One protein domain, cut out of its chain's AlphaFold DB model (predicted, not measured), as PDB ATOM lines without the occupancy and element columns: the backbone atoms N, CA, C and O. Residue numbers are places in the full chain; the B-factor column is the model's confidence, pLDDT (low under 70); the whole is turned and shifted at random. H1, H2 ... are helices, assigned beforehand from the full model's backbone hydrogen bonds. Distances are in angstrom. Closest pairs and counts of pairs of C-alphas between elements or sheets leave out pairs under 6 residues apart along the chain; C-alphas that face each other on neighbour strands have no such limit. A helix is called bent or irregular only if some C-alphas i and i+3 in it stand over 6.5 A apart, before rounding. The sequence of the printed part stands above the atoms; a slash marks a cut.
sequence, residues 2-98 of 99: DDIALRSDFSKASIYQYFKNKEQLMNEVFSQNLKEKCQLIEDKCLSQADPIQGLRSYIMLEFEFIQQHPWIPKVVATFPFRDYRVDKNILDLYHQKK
ATOM      1  N   ASP A   2     112.128  74.469 183.054       92.44
ATOM      2  CA  ASP A   2     111.587  75.346 184.108       92.44
ATOM      3  C   ASP A   2     111.920  74.852 185.521       92.44
ATOM      4  O   ASP A   2     112.526  75.589 186.287       92.44
ATOM      5  N   ASP A   3     111.670  73.572 185.820       94.12
ATOM      6  CA  ASP A   3     112.013  72.999 187.134       94.12
ATOM      7  C   ASP A   3     113.516  73.027 187.440       94.12
ATOM      8  O   ASP A   3     113.917  73.090 188.597       94.12
ATOM      9  N   ILE A   4     114.358  72.951 186.402       92.88
ATOM     10  CA  ILE A   4     115.819  72.988 186.548       92.88
ATOM     11  C   ILE A   4     116.251  74.426 186.830       92.88
ATOM     12  O   ILE A   4     117.018  74.647 187.755       92.88
ATOM     13  N   ALA A   5     115.710  75.398 186.090       94.75
ATOM     14  CA  ALA A   5     115.936  76.817 186.337       94.75
ATOM     15  C   ALA A   5     115.488  77.216 187.747       94.75
ATOM     16  O   ALA A   5     116.238  77.864 188.451       94.75
ATOM     17  N   LEU A   6     114.314  76.761 188.195       95.50
ATOM     18  CA  LEU A   6     113.785  77.066 189.527       95.50
ATOM     19  C   LEU A   6     114.630  76.473 190.663       95.50
ATOM     20  O   LEU A   6     114.705  77.048 191.743       95.50
ATOM     21  N   ARG A   7     115.244  75.311 190.430       95.69
ATOM     22  CA  ARG A   7     116.096  74.614 191.407       95.69
ATOM     23  C   ARG A   7     117.584  74.928 191.248       95.69
ATOM     24  O   ARG A   7     118.395  74.317 191.938       95.69
ATOM     25  N   SER A   8     117.938  75.816 190.328       91.62
ATOM     26  CA  SER A   8     119.309  76.262 190.102       91.62
ATOM     27  C   SER A   8     119.384  77.773 190.264       91.62
ATOM     28  O   SER A   8     118.369  78.461 190.218       91.62
ATOM     29  N   ASP A   9     120.592  78.307 190.378       93.94
ATOM     30  CA  ASP A   9     120.807  79.757 190.391       93.94
ATOM     31  C   ASP A   9     120.824  80.358 188.968       93.94
ATOM     32  O   ASP A   9     121.248  81.495 188.759       93.94
ATOM     33  N   PHE A  10     120.376  79.597 187.960       94.94
ATOM     34  CA  PHE A  10     120.430  79.980 186.553       94.94
ATOM     35  C   PHE A  10     119.043  80.197 185.958       94.94
ATOM     36  O   PHE A  10     118.124  79.390 186.103       94.94
ATOM     37  N   SER A  11     118.916  81.272 185.178       96.25
ATOM     38  CA  SER A  11     117.705  81.509 184.396       96.25
ATOM     39  C   SER A  11     117.510  80.416 183.341       96.25
ATOM     40  O   SER A  11     118.468  79.846 182.812       96.25
ATOM     41  N   LYS A  12     116.255  80.181 182.941       95.81
ATOM     42  CA  LYS A  12     115.929  79.284 181.824       95.81
ATOM     43  C   LYS A  12     116.715  79.650 180.558       95.81
ATOM     44  O   LYS A  12     117.250  78.760 179.904       95.81
ATOM     45  N   ALA A  13     116.820  80.943 180.241       95.44
ATOM     46  CA  ALA A  13     117.575  81.429 179.087       95.44
ATOM     47  C   ALA A  13     119.066  81.073 179.185       95.44
ATOM     48  O   ALA A  13     119.634  80.595 178.208       95.44
ATOM     49  N   SER A  14     119.667  81.222 180.369       96.56
ATOM     50  CA  SER A  14     121.055  80.825 180.634       96.56
ATOM     51  C   SER A  14     121.261  79.325 180.415       96.56
ATOM     52  O   SER A  14     122.213  78.937 179.756       96.56
ATOM     53  N   ILE A  15     120.342  78.471 180.877       95.69
ATOM     54  CA  ILE A  15     120.431  77.018 180.646       95.69
ATOM     55  C   ILE A  15     120.363  76.695 179.142       95.69
ATOM     56  O   ILE A  15     121.125  75.857 178.657       95.69
ATOM     57  N   TYR A  16     119.500  77.380 178.385       95.75
ATOM     58  CA  TYR A  16     119.390  77.179 176.934       95.75
ATOM     59  C   TYR A  16     120.617  77.633 176.135       95.75
ATOM     60  O   TYR A  16     120.793  77.171 175.009       95.75
ATOM     61  N   GLN A  17     121.483  78.484 176.696       96.31
ATOM     62  CA  GLN A  17     122.766  78.817 176.062       96.31
ATOM     63  C   GLN A  17     123.698  77.600 175.976       96.31
ATOM     64  O   GLN A  17     124.496  77.520 175.047       96.31
ATOM     65  N   TYR A  18     123.568  76.644 176.902       94.75
ATOM     66  CA  TYR A  18     124.388  75.428 176.946       94.75
ATOM     67  C   TYR A  18     123.667  74.212 176.357       94.75
ATOM     68  O   TYR A  18     124.282  73.384 175.686       94.75
ATOM     69  N   PHE A  19     122.353  74.108 176.571       95.50
ATOM     70  CA  PHE A  19     121.573  72.933 176.192       95.50
ATOM     71  C   PHE A  19     120.360  73.322 175.351       95.50
ATOM     72  O   PHE A  19     119.421  73.947 175.839       95.50
ATOM     73  N   LYS A  20     120.328  72.880 174.091       90.31
ATOM     74  CA  LYS A  20     119.253  73.186 173.132       90.31
ATOM     75  C   LYS A  20     117.890  72.685 173.602       90.31
ATOM     76  O   LYS A  20     116.863  73.278 173.281       90.31
ATOM     77  N   ASN A  21     117.862  71.573 174.331       91.31
ATOM     78  CA  ASN A  21     116.644  70.969 174.852       91.31
ATOM     79  C   ASN A  21     116.935  70.095 176.087       91.31
ATOM     80  O   ASN A  21     118.083  69.898 176.488       91.31
ATOM     81  N   LYS A  22     115.865  69.578 176.707       89.62
ATOM     82  CA  LYS A  22     115.948  68.718 177.900       89.62
ATOM     83  C   LYS A  22     116.708  67.417 177.627       89.62
ATOM     84  O   LYS A  22     117.401  66.939 178.513       89.62
ATOM     85  N   GLU A  23     116.566  66.852 176.433       87.81
ATOM     86  CA  GLU A  23     117.226  65.601 176.055       87.81
ATOM     87  C   GLU A  23     118.746  65.769 176.016       87.81
ATOM     88  O   GLU A  23     119.452  65.004 176.662       87.81
ATOM     89  N   GLN A  24     119.248  66.824 175.365       89.19
ATOM     90  CA  GLN A  24     120.677  67.132 175.327       89.19
ATOM     91  C   GLN A  24     121.247  67.339 176.736       89.19
ATOM     92  O   GLN A  24     122.310  66.811 177.040       89.19
ATOM     93  N   LEU A  25     120.526  68.057 177.606       91.50
ATOM     94  CA  LEU A  25     120.928  68.227 179.005       91.50
ATOM     95  C   LEU A  25     121.021  66.878 179.727       91.50
ATOM     96  O   LEU A  25     122.013  66.609 180.395       91.50
ATOM     97  N   MET A  26     120.007  66.015 179.591       86.69
ATOM     98  CA  MET A  26     120.031  64.694 180.228       86.69
ATOM     99  C   MET A  26     121.157  63.810 179.685       86.69
ATOM    100  O   MET A  26     121.808  63.128 180.473       86.69
ATOM    101  N   ASN A  27     121.412  63.848 178.375       84.69
ATOM    102  CA  ASN A  27     122.498  63.098 177.747       84.69
ATOM    103  C   ASN A  27     123.868  63.565 178.243       84.69
ATOM    104  O   ASN A  27     124.728  62.723 178.488       84.69
ATOM    105  N   GLU A  28     124.067  64.870 178.438       89.31
ATOM    106  CA  GLU A  28     125.321  65.402 178.981       89.31
ATOM    107  C   GLU A  28     125.521  64.964 180.436       89.31
ATOM    108  O   GLU A  28     126.563  64.413 180.782       89.31
ATOM    109  N   VAL A  29     124.488  65.121 181.274       88.38
ATOM    110  CA  VAL A  29     124.528  64.674 182.675       88.38
ATOM    111  C   VAL A  29     124.851  63.182 182.746       88.38
ATOM    112  O   VAL A  29     125.729  62.777 183.504       88.38
ATOM    113  N   PHE A  30     124.183  62.356 181.939       84.69
ATOM    114  CA  PHE A  30     124.428  60.917 181.920       84.69
ATOM    115  C   PHE A  30     125.834  60.567 181.414       84.69
ATOM    116  O   PHE A  30     126.510  59.750 182.034       84.69
ATOM    117  N   SER A  31     126.297  61.212 180.340       85.25
ATOM    118  CA  SER A  31     127.643  61.012 179.786       85.25
ATOM    119  C   SER A  31     128.731  61.330 180.805       85.25
ATOM    120  O   SER A  31     129.671  60.552 180.960       85.25
ATOM    121  N   GLN A  32     128.581  62.431 181.544       88.38
ATOM    122  CA  GLN A  32     129.532  62.831 182.576       88.38
ATOM    123  C   GLN A  32     129.573  61.820 183.731       88.38
ATOM    124  O   GLN A  32     130.652  61.374 184.116       88.38
ATOM    125  N   ASN A  33     128.406  61.374 184.212       87.69
ATOM    126  CA  ASN A  33     128.318  60.340 185.250       87.69
ATOM    127  C   ASN A  33     128.944  59.014 184.782       87.69
ATOM    128  O   ASN A  33     129.661  58.354 185.532       87.69
ATOM    129  N   LEU A  34     128.697  58.616 183.530       87.25
ATOM    130  CA  LEU A  34     129.275  57.399 182.965       87.25
ATOM    131  C   LEU A  34     130.800  57.504 182.843       87.25
ATOM    132  O   LEU A  34     131.498  56.545 183.153       87.25
ATOM    133  N   LYS A  35     131.319  58.665 182.436       89.00
ATOM    134  CA  LYS A  35     132.759  58.918 182.346       89.00
ATOM    135  C   LYS A  35     133.440  58.813 183.710       89.00
ATOM    136  O   LYS A  35     134.451  58.128 183.820       89.00
ATOM    137  N   GLU A  36     132.863  59.436 184.735       91.12
ATOM    138  CA  GLU A  36     133.354  59.343 186.115       91.12
ATOM    139  C   GLU A  36     133.343  57.893 186.608       91.12
ATOM    140  O   GLU A  36     134.328  57.411 187.165       91.12
ATOM    141  N   LYS A  37     132.270  57.148 186.321       90.31
ATOM    142  CA  LYS A  37     132.192  55.724 186.649       90.31
ATOM    143  C   LYS A  37     133.262  54.899 185.931       90.31
ATOM    144  O   LYS A  37     133.893  54.063 186.569       90.31
ATOM    145  N   CYS A  38     133.490  55.122 184.636       92.06
ATOM    146  CA  CYS A  38     134.541  54.431 183.883       92.06
ATOM    147  C   CYS A  38     135.929  54.686 184.484       92.06
ATOM    148  O   CYS A  38     136.680  53.734 184.672       92.06
ATOM    149  N   GLN A  39     136.232  55.932 184.857       93.19
ATOM    150  CA  GLN A  39     137.491  56.274 185.529       93.19
ATOM    151  C   GLN A  39     137.628  55.539 186.868       93.19
ATOM    152  O   GLN A  39     138.653  54.925 187.137       93.19
ATOM    153  N   LEU A  40     136.566  55.499 187.678       93.75
ATOM    154  CA  LEU A  40     136.571  54.752 188.938       93.75
ATOM    155  C   LEU A  40     136.759  53.241 188.732       93.75
ATOM    156  O   LEU A  40     137.424  52.599 189.544       93.75
ATOM    157  N   ILE A  41     136.194  52.668 187.666       95.50
ATOM    158  CA  ILE A  41     136.393  51.257 187.309       95.50
ATOM    159  C   ILE A  41     137.857  51.004 186.932       95.50
ATOM    160  O   ILE A  41     138.448  50.031 187.404       95.50
ATOM    161  N   GLU A  42     138.452  51.865 186.106       93.44
ATOM    162  CA  GLU A  42     139.869  51.774 185.738       93.44
ATOM    163  C   GLU A  42     140.764  51.840 186.983       93.44
ATOM    164  O   GLU A  42     141.554  50.924 187.231       93.44
ATOM    165  N   ASP A  43     140.554  52.854 187.820       93.81
ATOM    166  CA  ASP A  43     141.402  53.149 188.973       93.81
ATOM    167  C   ASP A  43     141.256  52.139 190.111       93.81
ATOM    168  O   ASP A  43     142.242  51.806 190.770       93.81
ATOM    169  N   LYS A  44     140.036  51.659 190.383       92.50
ATOM    170  CA  LYS A  44     139.758  50.817 191.559       92.50
ATOM    171  C   LYS A  44     139.630  49.337 191.234       92.50
ATOM    172  O   LYS A  44     139.873  48.516 192.117       92.50
ATOM    173  N   CYS A  45     139.210  48.985 190.020       94.44
ATOM    174  CA  CYS A  45     138.868  47.607 189.671       94.44
ATOM    175  C   CYS A  45     139.890  46.989 188.717       94.44
ATOM    176  O   CYS A  45     140.354  45.882 188.974       94.44
ATOM    177  N   LEU A  46     140.250  47.691 187.637       90.81
ATOM    178  CA  LEU A  46     141.153  47.158 186.608       90.81
ATOM    179  C   LEU A  46     142.636  47.281 186.977       90.81
ATOM    180  O   LEU A  46     143.447  46.505 186.479       90.81
ATOM    181  N   SER A  47     142.984  48.209 187.867       90.25
ATOM    182  CA  SER A  47     144.333  48.342 188.433       90.25
ATOM    183  C   SER A  47     144.716  47.205 189.397       90.25
ATOM    184  O   SER A  47     145.887  47.064 189.754       90.25
ATOM    185  N   GLN A  48     143.748  46.388 189.829       89.00
ATOM    186  CA  GLN A  48     143.967  45.299 190.780       89.00
ATOM    187  C   GLN A  48     144.660  44.108 190.106       89.00
ATOM    188  O   GLN A  48     144.206  43.610 189.079       89.00
ATOM    189  N   ALA A  49     145.724  43.598 190.733       91.31
ATOM    190  CA  ALA A  49     146.437  42.420 190.237       91.31
ATOM    191  C   ALA A  49     145.625  41.119 190.395       91.31
ATOM    192  O   ALA A  49     145.710  40.232 189.547       91.31
ATOM    193  N   ASP A  50     144.836  41.001 191.471       95.19
ATOM    194  CA  ASP A  50     143.934  39.865 191.684       95.19
ATOM    195  C   ASP A  50     142.565  40.148 191.031       95.19
ATOM    196  O   ASP A  50     141.832  41.026 191.508       95.19
ATOM    197  N   PRO A  51     142.168  39.393 189.987       91.44
ATOM    198  CA  PRO A  51     140.896  39.604 189.302       91.44
ATOM    199  C   PRO A  51     139.677  39.403 190.213       91.44
ATOM    200  O   PRO A  51     138.642  40.033 189.993       91.44
ATOM    201  N   ILE A  52     139.775  38.575 191.259       95.88
ATOM    202  CA  ILE A  52     138.680  38.394 192.219       95.88
ATOM    203  C   ILE A  52     138.506  39.651 193.076       95.88
ATOM    204  O   ILE A  52     137.372  40.053 193.350       95.88
ATOM    205  N   GLN A  53     139.598  40.311 193.470       95.31
ATOM    206  CA  GLN A  53     139.517  41.593 194.180       95.31
ATOM    207  C   GLN A  53     139.047  42.720 193.267       95.31
ATOM    208  O   GLN A  53     138.250  43.553 193.701       95.31
ATOM    209  N   GLY A  54     139.461  42.714 191.996       95.56
ATOM    210  CA  GLY A  54     138.929  43.624 190.983       95.56
ATOM    211  C   GLY A  54     137.409  43.501 190.853       95.56
ATOM    212  O   GLY A  54     136.697  44.501 190.930       95.56
ATOM    213  N   LEU A  55     136.890  42.270 190.772       96.06
ATOM    214  CA  LEU A  55     135.450  42.017 190.706       96.06
ATOM    215  C   LEU A  55     134.715  42.437 191.988       96.06
ATOM    216  O   LEU A  55     133.651  43.045 191.909       96.06
ATOM    217  N   ARG A  56     135.269  42.154 193.176       96.50
ATOM    218  CA  ARG A  56     134.684  42.626 194.445       96.50
ATOM    219  C   ARG A  56     134.618  44.149 194.506       96.50
ATOM    220  O   ARG A  56     133.589  44.692 194.901       96.50
ATOM    221  N   SER A  57     135.687  44.817 194.080       96.44
ATOM    222  CA  SER A  57     135.761  46.278 194.027       96.44
ATOM    223  C   SER A  57     134.735  46.847 193.051       96.44
ATOM    224  O   SER A  57     134.074  47.826 193.375       96.44
ATOM    225  N   TYR A  58     134.535  46.192 191.903       96.38
ATOM    226  CA  TYR A  58     133.505  46.563 190.936       96.38
ATOM    227  C   TYR A  58     132.096  46.444 191.522       96.38
ATOM    228  O   TYR A  58     131.315  47.387 191.440       96.38
ATOM    229  N   ILE A  59     131.777  45.314 192.161       96.12
ATOM    230  CA  ILE A  59     130.468  45.111 192.796       96.12
ATOM    231  C   ILE A  59     130.218  46.192 193.857       96.12
ATOM    232  O   ILE A  59     129.133  46.765 193.898       96.12
ATOM    233  N   MET A  60     131.218  46.505 194.688       96.88
ATOM    234  CA  MET A  60     131.091  47.553 195.705       96.88
ATOM    235  C   MET A  60     130.890  48.936 195.079       96.88
ATOM    236  O   MET A  60     129.998  49.672 195.492       96.88
ATOM    237  N   LEU A  61     131.663  49.252 194.037       95.38
ATOM    238  CA  LEU A  61     131.552  50.498 193.288       95.38
ATOM    239  C   LEU A  61     130.153  50.674 192.685       95.38
ATOM    240  O   LEU A  61     129.609  51.772 192.746       95.38
ATOM    241  N   GLU A  62     129.541  49.617 192.145       92.94
ATOM    242  CA  GLU A  62     128.158  49.671 191.650       92.94
ATOM    243  C   GLU A  62     127.171  50.075 192.751       92.94
ATOM    244  O   GLU A  62     126.326  50.948 192.538       92.94
ATOM    245  N   PHE A  63     127.293  49.488 193.945       94.50
ATOM    246  CA  PHE A  63     126.440  49.848 195.077       94.50
ATOM    247  C   PHE A  63     126.674  51.288 195.543       94.50
ATOM    248  O   PHE A  63     125.703  52.023 195.734       94.50
ATOM    249  N   GLU A  64     127.932  51.712 195.682       94.31
ATOM    250  CA  GLU A  64     128.293  53.090 196.039       94.31
ATOM    251  C   GLU A  64     127.723  54.090 195.024       94.31
ATOM    252  O   GLU A  64     127.135  55.105 195.400       94.31
ATOM    253  N   PHE A  65     127.827  53.776 193.734       91.06
ATOM    254  CA  PHE A  65     127.356  54.638 192.658       91.06
ATOM    255  C   PHE A  65     125.826  54.760 192.641       91.06
ATOM    256  O   PHE A  65     125.288  55.853 192.467       91.06
ATOM    257  N   ILE A  66     125.104  53.663 192.896       91.38
ATOM    258  CA  ILE A  66     123.640  53.685 193.048       91.38
ATOM    259  C   ILE A  66     123.227  54.498 194.283       91.38
ATOM    260  O   ILE A  66     122.234  55.224 194.225       91.38
ATOM    261  N   GLN A  67     123.973  54.409 195.388       92.88
ATOM    262  CA  GLN A  67     123.701  55.202 196.590       92.88
ATOM    263  C   GLN A  67     123.919  56.702 196.358       92.88
ATOM    264  O   GLN A  67     123.097  57.510 196.791       92.88
ATOM    265  N   GLN A  68     124.991  57.079 195.659       92.56
ATOM    266  CA  GLN A  68     125.295  58.477 195.327       92.56
ATOM    267  C   GLN A  68     124.319  59.054 194.294       92.56
ATOM    268  O   GLN A  68     123.953  60.230 194.360       92.56
ATOM    269  N   HIS A  69     123.835  58.215 193.376       90.00
ATOM    270  CA  HIS A  69     122.933  58.622 192.306       90.00
ATOM    271  C   HIS A  69     121.700  57.704 192.211       90.00
ATOM    272  O   HIS A  69     121.549  56.954 191.240       90.00
ATOM    273  N   PRO A  70     120.734  57.809 193.150       91.19
ATOM    274  CA  PRO A  70     119.574  56.905 193.210       91.19
ATOM    275  C   PRO A  70     118.669  56.928 191.969       91.19
ATOM    276  O   PRO A  70     117.838  56.045 191.768       91.19
ATOM    277  N   TRP A  71     118.803  57.954 191.127       86.94
ATOM    278  CA  TRP A  71     118.057  58.111 189.882       86.94
ATOM    279  C   TRP A  71     118.625  57.279 188.720       86.94
ATOM    280  O   TRP A  71     117.892  57.013 187.764       86.94
ATOM    281  N   ILE A  72     119.887  56.841 188.788       84.94
ATOM    282  CA  ILE A  72     120.572  56.149 187.686       84.94
ATOM    283  C   ILE A  72     119.881  54.848 187.271       84.94
ATOM    284  O   ILE A  72     119.633  54.706 186.074       84.94
ATOM    285  N   PRO A  73     119.480  53.932 188.177       84.31
ATOM    286  CA  PRO A  73     118.809  52.695 187.772       84.31
ATOM    287  C   PRO A  73     117.550  52.944 186.934       84.31
ATOM    288  O   PRO A  73     117.308  52.258 185.943       84.31
ATOM    289  N   LYS A  74     116.776  53.980 187.286       84.12
ATOM    290  CA  LYS A  74     115.571  54.370 186.546       84.12
ATOM    291  C   LYS A  74     115.914  54.914 185.161       84.12
ATOM    292  O   LYS A  74     115.247  54.569 184.189       84.12
ATOM    293  N   VAL A  75     116.939  55.758 185.067       80.56
ATOM    294  CA  VAL A  75     117.393  56.327 183.792       80.56
ATOM    295  C   VAL A  75     117.924  55.225 182.877       80.56
ATOM    296  O   VAL A  75     117.443  55.086 181.756       80.56
ATOM    297  N   VAL A  76     118.823  54.385 183.383       77.81
ATOM    298  CA  VAL A  76     119.429  53.263 182.656       77.81
ATOM    299  C   VAL A  76     118.376  52.271 182.153       77.81
ATOM    300  O   VAL A  76     118.460  51.834 181.015       77.81
ATOM    301  N   ALA A  77     117.344  51.967 182.945       78.69
ATOM    302  CA  ALA A  77     116.243  51.101 182.512       78.69
ATOM    303  C   ALA A  77     115.351  51.725 181.420       78.69
ATOM    304  O   ALA A  77     114.647  51.008 180.711       78.69
ATOM    305  N   THR A  78     115.353  53.057 181.301       74.69
ATOM    306  CA  THR A  78     114.549  53.796 180.313       74.69
ATOM    307  C   THR A  78     115.287  53.948 178.983       74.69
ATOM    308  O   THR A  78     114.647  54.015 177.935       74.69
ATOM    309  N   PHE A  79     116.622  53.973 179.002       67.31
ATOM    310  CA  PHE A  79     117.417  53.884 177.786       67.31
ATOM    311  C   PHE A  79     117.419  52.429 177.310       67.31
ATOM    312  O   PHE A  79     117.956  51.559 177.996       67.31
ATOM    313  N   PRO A  80     116.824  52.110 176.148       54.31
ATOM    314  CA  PRO A  80     116.957  50.772 175.614       54.31
ATOM    315  C   PRO A  80     118.445  50.540 175.348       54.31
ATOM    316  O   PRO A  80     119.030  51.205 174.496       54.31
ATOM    317  N   PHE A  81     119.053  49.569 176.031       54.06
ATOM    318  CA  PHE A  81     120.359  48.992 175.685       54.06
ATOM    319  C   PHE A  81     120.313  48.277 174.316       54.06
ATOM    320  O   PHE A  81     120.846  47.185 174.153       54.06
ATOM    321  N   ARG A  82     119.633  48.845 173.313       47.62
ATOM    322  CA  ARG A  82     119.463  48.246 171.986       47.62
ATOM    323  C   ARG A  82     120.782  48.141 171.224       47.62
ATOM    324  O   ARG A  82     120.886  47.256 170.386       47.62
ATOM    325  N   ASP A  83     121.778  48.962 171.561       48.81
ATOM    326  CA  ASP A  83     123.068  48.991 170.859       48.81
ATOM    327  C   ASP A  83     124.289  48.641 171.719       48.81
ATOM    328  O   ASP A  83     125.404  48.576 171.197       48.81
ATOM    329  N   TYR A  84     124.124  48.348 173.015       48.22
ATOM    330  CA  TYR A  84     125.242  47.867 173.830       48.22
ATOM    331  C   TYR A  84     125.451  46.371 173.559       48.22
ATOM    332  O   TYR A  84     125.012  45.508 174.316       48.22
ATOM    333  N   ARG A  85     126.099  46.063 172.425       47.41
ATOM    334  CA  ARG A  85     126.573  44.718 172.059       47.41
ATOM    335  C   ARG A  85     127.745  44.297 172.949       47.41
ATOM    336  O   ARG A  85     128.894  44.223 172.511       47.41
ATOM    337  N   VAL A  86     127.459  44.066 174.225       50.84
ATOM    338  CA  VAL A  86     128.405  43.479 175.189       50.84
ATOM    339  C   VAL A  86     128.917  42.138 174.683       50.84
ATOM    340  O   VAL A  86     130.091  41.816 174.835       50.84
ATOM    341  N   ASP A  87     128.032  41.386 174.038       52.34
ATOM    342  CA  ASP A  87     128.295  40.081 173.453       52.34
ATOM    343  C   ASP A  87     129.436  40.122 172.432       52.34
ATOM    344  O   ASP A  87     130.348  39.308 172.533       52.34
ATOM    345  N   LYS A  88     129.463  41.090 171.506       50.78
ATOM    346  CA  LYS A  88     130.564  41.173 170.528       50.78
ATOM    347  C   LYS A  88     131.889  41.592 171.160       50.78
ATOM    348  O   LYS A  88     132.891  40.908 170.984       50.78
ATOM    349  N   ASN A  89     131.890  42.671 171.939       55.12
ATOM    350  CA  ASN A  89     133.144  43.247 172.428       55.12
ATOM    351  C   ASN A  89     133.820  42.384 173.509       55.12
ATOM    352  O   ASN A  89     135.046  42.345 173.568       55.12
ATOM    353  N   ILE A  90     133.058  41.666 174.346       57.12
ATOM    354  CA  ILE A  90     133.645  40.764 175.354       57.12
ATOM    355  C   ILE A  90     134.252  39.519 174.701       57.12
ATOM    356  O   ILE A  90     135.335  39.094 175.108       57.12
ATOM    357  N   LEU A  91     133.598  38.949 173.682       57.47
ATOM    358  CA  LEU A  91     134.156  37.827 172.921       57.47
ATOM    359  C   LEU A  91     135.438  38.241 172.192       57.47
ATOM    360  O   LEU A  91     136.447  37.544 172.300       57.47
ATOM    361  N   ASP A  92     135.438  39.402 171.538       67.62
ATOM    362  CA  ASP A  92     136.616  39.911 170.831       67.62
ATOM    363  C   ASP A  92     137.797  40.167 171.791       67.62
ATOM    364  O   ASP A  92     138.930  39.769 171.507       67.62
ATOM    365  N   LEU A  93     137.543  40.732 172.979       61.38
ATOM    366  CA  LEU A  93     138.562  40.934 174.020       61.38
ATOM    367  C   LEU A  93     139.074  39.619 174.628       61.38
ATOM    368  O   LEU A  93     140.271  39.486 174.899       61.38
ATOM    369  N   TYR A  94     138.195  38.634 174.834       64.19
ATOM    370  CA  TYR A  94     138.584  37.304 175.312       64.19
ATOM    371  C   TYR A  94     139.498  36.592 174.306       64.19
ATOM    372  O   TYR A  94     140.499  35.988 174.693       64.19
ATOM    373  N   HIS A  95     139.202  36.708 173.009       69.81
ATOM    374  CA  HIS A  95     140.035  36.139 171.954       69.81
ATOM    375  C   HIS A  95     141.384  36.855 171.802       69.81
ATOM    376  O   HIS A  95     142.385  36.188 171.548       69.81
ATOM    377  N   GLN A  96     141.449  38.171 172.021       68.50
ATOM    378  CA  GLN A  96     142.706  38.929 171.978       68.50
ATOM    379  C   GLN A  96     143.661  38.619 173.141       68.50
ATOM    380  O   GLN A  96     144.873  38.677 172.955       68.50
ATOM    381  N   LYS A  97     143.151  38.280 174.332       62.66
ATOM    382  CA  LYS A  97     143.983  37.986 175.517       62.66
ATOM    383  C   LYS A  97     144.466  36.532 175.623       62.66
ATOM    384  O   LYS A  97     145.163  36.208 176.577       62.66
ATOM    385  N   LYS A  98     144.111  35.651 174.680       55.84
ATOM    386  CA  LYS A  98     144.488  34.224 174.690       55.84
ATOM    387  C   LYS A  98     145.809  33.927 173.946       55.84
ATOM    388  O   LYS A  98     145.929  32.860 173.346       55.84
TER     389      LYS A  98
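This is residues 2 to 98 of the 99 residues of the protein "HTH tetR-type domain-containing protein" of Desulfotomaculum aquiferis (UniProt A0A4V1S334). A long helical hairpin, H3 and H4, opens away from its turn like a narrow V, and the two short helices H1 and H2 make a small head by the other end of H3, the end away from the turn. Past the far end of H4 the chain turns into H5, set nearly square to H4, and from there a tail, residues 77 to 98 with H6, sticks out free of the rest. The printed part has 97 residues with six named helices, H1 to H6 in order along the chain, and no named strand; the class is all helix. The whole is loose, with a radius of gyration of the C-alphas of 17.7 A, and spans 54 by 26 by 21 A.

H1, residues 2 to 6, and H2, residues 12 to 18, touch only at the corner by their tight link; their closest C-alphas, those of Ala 5 and Lys 12, are 5.1 A apart. H2 and H3, residues 22 to 46, are near each other, with 6 pairs of C-alphas within 10 A, the closest 8.3 A apart. H3 touches H4, residues 51 to 68, with residues 37 to 46 alone. The closest C-alphas of this helical hairpin, those of Cys 45 and Gly 54, are 4.2 A apart. The two run opposite ways at a shallow tilt of 32 degrees, only just short of steep. H4 and H5, residues 72 to 78, are close but not clearly touching; their closest C-alphas, those of Ile 66 and Ile 72, are 6.7 A apart, and their lines are about perpendicular at 87 degrees. H5 is also near H3, with 6 pairs of C-alphas within 10 A. H6, residues 86 to 96, touches no helix. Every O i to N i+4 pair is within hydrogen-bond range in H1, H4, H5 and H6, against 2 of 3 in H2 and 20 of 21 in H3.

H1 begins at C-alpha 2 (111.587, 75.346, 184.108) and is 6.1 A from first to last C-alpha; H2 is 10.5 A. H3, the longest helix, is 34.3 A, from C-alpha 22 (115.948, 68.718, 177.900) to C-alpha 46 (141.153, 47.158, 186.608). It is neither bent nor irregular, but only just: C-alphas 43 and 46 are 6.4 A apart. H4 is 25.2 A and H5 is 9.8 A. H6 is 15.3 A and ends at C-alpha 96 (142.706, 38.929, 171.978).

The two C-alphas farthest apart, those of Ser 11 and Lys 98, are 55.2 A apart. The printed part has no cut. The links from H1 to H2, H2 to H3, H3 to H4 and H4 to H5 are tight, and that from H5 to H6, 7 residues, is short. The mean pLDDT of the printed part is 84.3; residues 79 to 98 are under 70, and H6 has a mean of 60.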